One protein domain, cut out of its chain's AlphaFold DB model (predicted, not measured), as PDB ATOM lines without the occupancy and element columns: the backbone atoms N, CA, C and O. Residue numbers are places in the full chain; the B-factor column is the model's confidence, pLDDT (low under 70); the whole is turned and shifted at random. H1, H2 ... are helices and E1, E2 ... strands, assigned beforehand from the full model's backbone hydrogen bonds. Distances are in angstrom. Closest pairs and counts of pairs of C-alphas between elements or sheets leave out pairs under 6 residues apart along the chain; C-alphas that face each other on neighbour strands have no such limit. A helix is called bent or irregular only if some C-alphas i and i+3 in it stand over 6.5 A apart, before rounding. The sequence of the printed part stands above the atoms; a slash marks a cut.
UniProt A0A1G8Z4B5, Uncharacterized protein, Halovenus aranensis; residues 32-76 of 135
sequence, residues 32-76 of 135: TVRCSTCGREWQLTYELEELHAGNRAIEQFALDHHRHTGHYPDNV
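What this domain is: This is residues 32 to 76 of the 135 residues of an uncharacterized protein of Halovenus aranensis (UniProt A0A1G8Z4B5). A small two-stranded hairpin, E1 and E2, leads into the short helix H1 at one end, and the long helix H2 turns back from there to run roughly alongside the hairpin, nearer to E1 than to E2. After H2, residues 70 to 76 fold back towards the hairpin as a tail without a named element. The printed part has 45 residues, with two named strands and two named helices in the order E1, E2, H1, H2; the sheet is antiparallel, in the order E1 - E2, and the class is mixed, helices and strands. The whole is compact, with a radius of gyration of the C-alphas of 10.0 A, and elongated in outline, spanning 27 by 17 by 16 A.

Where its parts are: E1 is residues 32 to 35, beginning at C-alpha 32 at (45.281, 8.750, -12.311), and E2 is residues 40 to 43. H1 is residues 45 to 50. H2 is residues 54 to 69, 23.2 A from first to last C-alpha, ending at C-alpha 69 at (44.106, 1.527, -28.916). H2 is irregular: C-alphas 55 and 58 are 7.6 A apart.

How they stand to each other: E1 and E2 are a hairpin of antiparallel strands, their directions 162 degrees apart. N 33 and O 42 are 2.9 A apart and N 42 and O 33 2.8 A, within hydrogen-bond range. H1 and H2 touch, H2 with residues 54 to 61 alone; their closest C-alphas, of Leu 48 and Gly 54, are 5.3 A apart. Their lines are only just about perpendicular, at 73 degrees. The closest C-alphas of E1 and H2, of Val 33 and Ile 58, are 7.4 A apart. E2 and H2 are apart, and so are E1 and H1. Every O i to N i+4 pair is within hydrogen-bond range in H1, and 10 of 12 are in H2.

The domain as a whole: The C-alphas farthest apart, of Thr 37 and His 52, are 27.0 A apart. The printed part has no cut, and the three links between elements are tight. The mean pLDDT of the printed part is 90.7, and no printed residue is under 70.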
ATOM      1  N   THR A  32      46.378   9.554 -11.786       91.44
ATOM      2  CA  THR A  32      45.281   8.750 -12.311       91.44
ATOM      3  C   THR A  32      44.942   9.235 -13.710       91.44
ATOM      4  O   THR A  32      44.781  10.435 -13.940       91.44
ATOM      5  N   VAL A  33      44.831   8.299 -14.647       93.38
ATOM      6  CA  VAL A  33      44.477   8.560 -16.043       93.38
ATOM      7  C   VAL A  33      43.160   7.873 -16.357       93.38
ATOM      8  O   VAL A  33      42.975   6.692 -16.072       93.38
ATOM      9  N   ARG A  34      42.241   8.602 -16.989       95.62
ATOM     10  CA  ARG A  34      40.941   8.085 -17.421       95.62
ATOM     11  C   ARG A  34      40.854   8.093 -18.937       95.62
ATOM     12  O   ARG A  34      41.350   9.009 -19.580       95.62
ATOM     13  N   CYS A  35      40.190   7.100 -19.513       97.00
ATOM     14  CA  CYS A  35      39.843   7.083 -20.926       97.00
ATOM     15  C   CYS A  35      38.353   6.778 -21.077       97.00
ATOM     16  O   CYS A  35      37.911   5.643 -20.882       97.00
ATOM     17  N   SER A  36      37.584   7.797 -21.448       95.69
ATOM     18  CA  SER A  36      36.144   7.711 -21.688       95.69
ATOM     19  C   SER A  36      35.801   6.791 -22.862       95.69
ATOM     20  O   SER A  36      34.844   6.027 -22.765       95.69
ATOM     21  N   THR A  37      36.627   6.761 -23.913       94.75
ATOM     22  CA  THR A  37      36.471   5.852 -25.064       94.75
ATOM     23  C   THR A  37      36.573   4.380 -24.660       94.75
ATOM     24  O   THR A  37      35.815   3.544 -25.146       94.75
ATOM     25  N   CYS A  38      37.484   4.054 -23.739       95.88
ATOM     26  CA  CYS A  38      37.635   2.704 -23.193       95.88
ATOM     27  C   CYS A  38      36.712   2.418 -21.995       95.88
ATOM     28  O   CYS A  38      36.605   1.263 -21.585       95.88
ATOM     29  N   GLY A  39      36.104   3.450 -21.398       94.75
ATOM     30  CA  GLY A  39      35.293   3.349 -20.184       94.75
ATOM     31  C   GLY A  39      36.075   2.901 -18.945       94.75
ATOM     32  O   GLY A  39      35.518   2.203 -18.099       94.75
ATOM     33  N   ARG A  40      37.370   3.234 -18.852       95.44
ATOM     34  CA  ARG A  40      38.266   2.765 -17.780       95.44
ATOM     35  C   ARG A  40      39.140   3.879 -17.216       95.44
ATOM     36  O   ARG A  40      39.360   4.905 -17.860       95.44
ATOM     37  N   GLU A  41      39.627   3.641 -16.006       95.62
ATOM     38  CA  GLU A  41      40.535   4.509 -15.262       95.62
ATOM     39  C   GLU A  41      41.671   3.666 -14.673       95.62
ATOM     40  O   GLU A  41      41.451   2.519 -14.274       95.62
ATOM     41  N   TRP A  42      42.880   4.225 -14.658       94.81
ATOM     42  CA  TRP A  42      44.100   3.566 -14.204       94.81
ATOM     43  C   TRP A  42      44.868   4.476 -13.251       94.81
ATOM     44  O   TRP A  42      45.073   5.654 -13.543       94.81
ATOM     45  N   GLN A  43      45.322   3.908 -12.136       92.75
ATOM     46  CA  GLN A  43      46.353   4.513 -11.294       92.75
ATOM     47  C   GLN A  43      47.718   4.112 -11.850       92.75
ATOM     48  O   GLN A  43      47.934   2.933 -12.130       92.75
ATOM     49  N   LEU A  44      48.624   5.077 -12.006       90.81
ATOM     50  CA  LEU A  44      49.916   4.864 -12.664       90.81
ATOM     51  C   LEU A  44      51.018   4.338 -11.726       90.81
ATOM     52  O   LEU A  44      52.199   4.635 -11.912       90.81
ATOM     53  N   THR A  45      50.646   3.569 -10.699       87.31
ATOM     54  CA  THR A  45      51.590   2.960  -9.748       87.31
ATOM     55  C   THR A  45      52.600   2.073 -10.474       87.31
ATOM     56  O   THR A  45      53.791   2.132 -10.196       87.31
ATOM     57  N   TYR A  46      52.151   1.304 -11.472       82.94
ATOM     58  CA  TYR A  46      53.029   0.437 -12.258       82.94
ATOM     59  C   TYR A  46      54.076   1.238 -13.048       82.94
ATOM     60  O   TYR A  46      55.267   0.934 -13.013       82.94
ATOM     61  N   GLU A  47      53.658   2.295 -13.740       88.81
ATOM     62  CA  GLU A  47      54.555   3.152 -14.511       88.81
ATOM     63  C   GLU A  47      55.565   3.873 -13.609       88.81
ATOM     64  O   GLU A  47      56.721   4.065 -13.993       88.81
ATOM     65  N   LEU A  48      55.146   4.274 -12.409       85.50
ATOM     66  CA  LEU A  48      56.005   4.964 -11.454       85.50
ATOM     67  C   LEU A  48      56.991   4.031 -10.756       85.50
ATOM     68  O   LEU A  48      58.180   4.347 -10.710       85.50
ATOM     69  N   GLU A  49      56.512   2.918 -10.214       84.88
ATOM     70  CA  GLU A  49      57.297   2.045  -9.341       84.88
ATOM     71  C   GLU A  49      58.068   0.988 -10.135       84.88
ATOM     72  O   GLU A  49      59.251   0.778  -9.886       84.88
ATOM     73  N   GLU A  50      57.444   0.360 -11.133       85.81
ATOM     74  CA  GLU A  50      58.072  -0.734 -11.881       85.81
ATOM     75  C   GLU A  50      58.861  -0.208 -13.086       85.81
ATOM     76  O   GLU A  50      60.023  -0.571 -13.298       85.81
ATOM     77  N   LEU A  51      58.275   0.707 -13.865       85.31
ATOM     78  CA  LEU A  51      58.943   1.286 -15.041       85.31
ATOM     79  C   LEU A  51      59.844   2.478 -14.702       85.31
ATOM     80  O   LEU A  51      60.578   2.942 -15.575       85.31
ATOM     81  N   HIS A  52      59.814   2.959 -13.454       83.00
ATOM     82  CA  HIS A  52      60.609   4.097 -12.985       83.00
ATOM     83  C   HIS A  52      60.440   5.348 -13.869       83.00
ATOM     84  O   HIS A  52      61.366   6.149 -14.028       83.00
ATOM     85  N   ALA A  53      59.254   5.532 -14.461       82.88
ATOM     86  CA  ALA A  53      58.992   6.611 -15.410       82.88
ATOM     87  C   ALA A  53      58.994   7.998 -14.739       82.88
ATOM     88  O   ALA A  53      59.173   9.023 -15.405       82.88
ATOM     89  N   GLY A  54      58.802   8.046 -13.415       85.88
ATOM     90  CA  GLY A  54      58.773   9.274 -12.626       85.88
ATOM     91  C   GLY A  54      57.804  10.302 -13.215       85.88
ATOM     92  O   GLY A  54      56.665   9.989 -13.554       85.88
ATOM     93  N   ASN A  55      58.281  11.531 -13.428       80.75
ATOM     94  CA  ASN A  55      57.470  12.629 -13.974       80.75
ATOM     95  C   ASN A  55      56.943  12.377 -15.404       80.75
ATOM     96  O   ASN A  55      56.141  13.163 -15.899       80.75
ATOM     97  N   ARG A  56      57.392  11.313 -16.083       84.31
ATOM     98  CA  ARG A  56      56.993  10.945 -17.451       84.31
ATOM     99  C   ARG A  56      55.985   9.793 -17.495       84.31
ATOM    100  O   ARG A  56      55.637   9.360 -18.589       84.31
ATOM    101  N   ALA A  57      55.490   9.318 -16.347       89.31
ATOM    102  CA  ALA A  57      54.539   8.205 -16.276       89.31
ATOM    103  C   ALA A  57      53.282   8.434 -17.133       89.31
ATOM    104  O   ALA A  57      52.920   7.572 -17.929       89.31
ATOM    105  N   ILE A  58      52.666   9.621 -17.043       88.56
ATOM    106  CA  ILE A  58      51.476   9.970 -17.841       88.56
ATOM    107  C   ILE A  58      51.785   9.932 -19.340       88.56
ATOM    108  O   ILE A  58      50.986   9.431 -20.124       88.56
ATOM    109  N   GLU A  59      52.947  10.439 -19.747       88.00
ATOM    110  CA  GLU A  59      53.343  10.455 -21.153       88.00
ATOM    111  C   GLU A  59      53.606   9.072 -21.708       88.00
ATOM    112  O   GLU A  59      53.101   8.737 -22.779       88.00
ATOM    113  N   GLN A  60      54.342   8.253 -20.967       89.12
ATOM    114  CA  GLN A  60      54.588   6.881 -21.367       89.12
ATOM    115  C   GLN A  60      53.275   6.100 -21.478       89.12
ATOM    116  O   GLN A  60      53.052   5.452 -22.501       89.12
ATOM    117  N   PHE A  61      52.390   6.223 -20.482       93.06
ATOM    118  CA  PHE A  61      51.071   5.597 -20.513       93.06
ATOM    119  C   PHE A  61      50.255   6.073 -21.717       93.06
ATOM    120  O   PHE A  61      49.715   5.261 -22.458       93.06
ATOM    121  N   ALA A  62      50.179   7.383 -21.956       93.31
ATOM    122  CA  ALA A  62      49.364   7.932 -23.031       93.31
ATOM    123  C   ALA A  62      49.855   7.520 -24.424       93.31
ATOM    124  O   ALA A  62      49.039   7.175 -25.281       93.31
ATOM    125  N   LEU A  63      51.171   7.533 -24.656       90.44
ATOM    126  CA  LEU A  63      51.760   7.102 -25.926       90.44
ATOM    127  C   LEU A  63      51.580   5.598 -26.144       90.44
ATOM    128  O   LEU A  63      51.267   5.173 -27.257       90.44
ATOM    129  N   ASP A  64      51.749   4.789 -25.098       92.12
ATOM    130  CA  ASP A  64      51.534   3.347 -25.186       92.12
ATOM    131  C   ASP A  64      50.055   2.998 -25.406       92.12
ATOM    132  O   ASP A  64      49.724   2.228 -26.310       92.12
ATOM    133  N   HIS A  65      49.152   3.643 -24.665       94.31
ATOM    134  CA  HIS A  65      47.707   3.500 -24.828       94.31
ATOM    135  C   HIS A  65      47.278   3.878 -26.248       94.31
ATOM    136  O   HIS A  65      46.549   3.115 -26.882       94.31
ATOM    137  N   HIS A  66      47.785   4.983 -26.804       92.38
ATOM    138  CA  HIS A  66      47.522   5.367 -28.194       92.38
ATOM    139  C   HIS A  66      48.044   4.329 -29.195       92.38
ATOM    140  O   HIS A  66      47.321   3.948 -30.114       92.38
ATOM    141  N   ARG A  67      49.255   3.793 -29.002       91.38
ATOM    142  CA  ARG A  67      49.815   2.753 -29.884       91.38
ATOM    143  C   ARG A  67      48.997   1.462 -29.886       91.38
ATOM    144  O   ARG A  67      48.925   0.804 -30.921       91.38
ATOM    145  N   HIS A  68      48.383   1.103 -28.762       94.69
ATOM    146  CA  HIS A  68      47.581  -0.117 -28.643       94.69
ATOM    147  C   HIS A  68      46.103   0.074 -28.996       94.69
ATOM    148  O   HIS A  68      45.453  -0.876 -29.430       94.69
ATOM    149  N   THR A  69      45.554   1.277 -28.808       95.12
ATOM    150  CA  THR A  69      44.106   1.527 -28.916       95.12
ATOM    151  C   THR A  69      43.711   2.525 -30.007       95.12
ATOM    152  O   THR A  69      42.524   2.655 -30.312       95.12
ATOM    153  N   GLY A  70      44.674   3.230 -30.601       92.94
ATOM    154  CA  GLY A  70      44.460   4.230 -31.649       92.94
ATOM    155  C   GLY A  70      43.842   5.548 -31.171       92.94
ATOM    156  O   GLY A  70      43.428   6.349 -32.000       92.94
ATOM    157  N   HIS A  71      43.732   5.778 -29.860       93.06
ATOM    158  CA  HIS A  71      43.230   7.030 -29.288       93.06
ATOM    159  C   HIS A  71      43.986   7.394 -28.008       93.06
ATOM    160  O   HIS A  71      44.564   6.529 -27.358       93.06
ATOM    161  N   TYR A  72      43.973   8.673 -27.637       93.69
ATOM    162  CA  TYR A  72      44.564   9.136 -26.383       93.69
ATOM    163  C   TYR A  72      43.576   9.035 -25.207       93.69
ATOM    164  O   TYR A  72      42.358   9.045 -25.418       93.69
ATOM    165  N   PRO A  73      44.078   8.932 -23.963       94.62
ATOM    166  CA  PRO A  73      43.262   9.117 -22.767       94.62
ATOM    167  C   PRO A  73      42.637  10.519 -22.685       94.62
ATOM    168  O   PRO A  73      43.035  11.445 -23.391       94.62
ATOM    169  N   ASP A  74      41.663  10.684 -21.792       91.69
ATOM    170  CA  ASP A  74      40.964  11.953 -21.593       91.69
ATOM    171  C   ASP A  74      41.946  13.074 -21.235       91.69
ATOM    172  O   ASP A  74      42.848  12.893 -20.418       91.69
ATOM    173  N   ASN A  75      41.705  14.263 -21.794       86.62
ATOM    174  CA  ASN A  75      42.521  15.467 -21.591       86.62
ATOM    175  C   ASN A  75      43.992  15.320 -22.017       86.62
ATOM    176  O   ASN A  75      44.811  16.164 -21.659       86.62
ATOM    177  N   VAL A  76      44.329  14.275 -22.775       90.31
ATOM    178  CA  VAL A  76      45.640  14.136 -23.398       90.31
ATOM    179  C   VAL A  76      45.496  14.377 -24.890       90.31
ATOM    180  O   VAL A  76      44.872  13.602 -25.607       90.31
TER     181      VAL A  76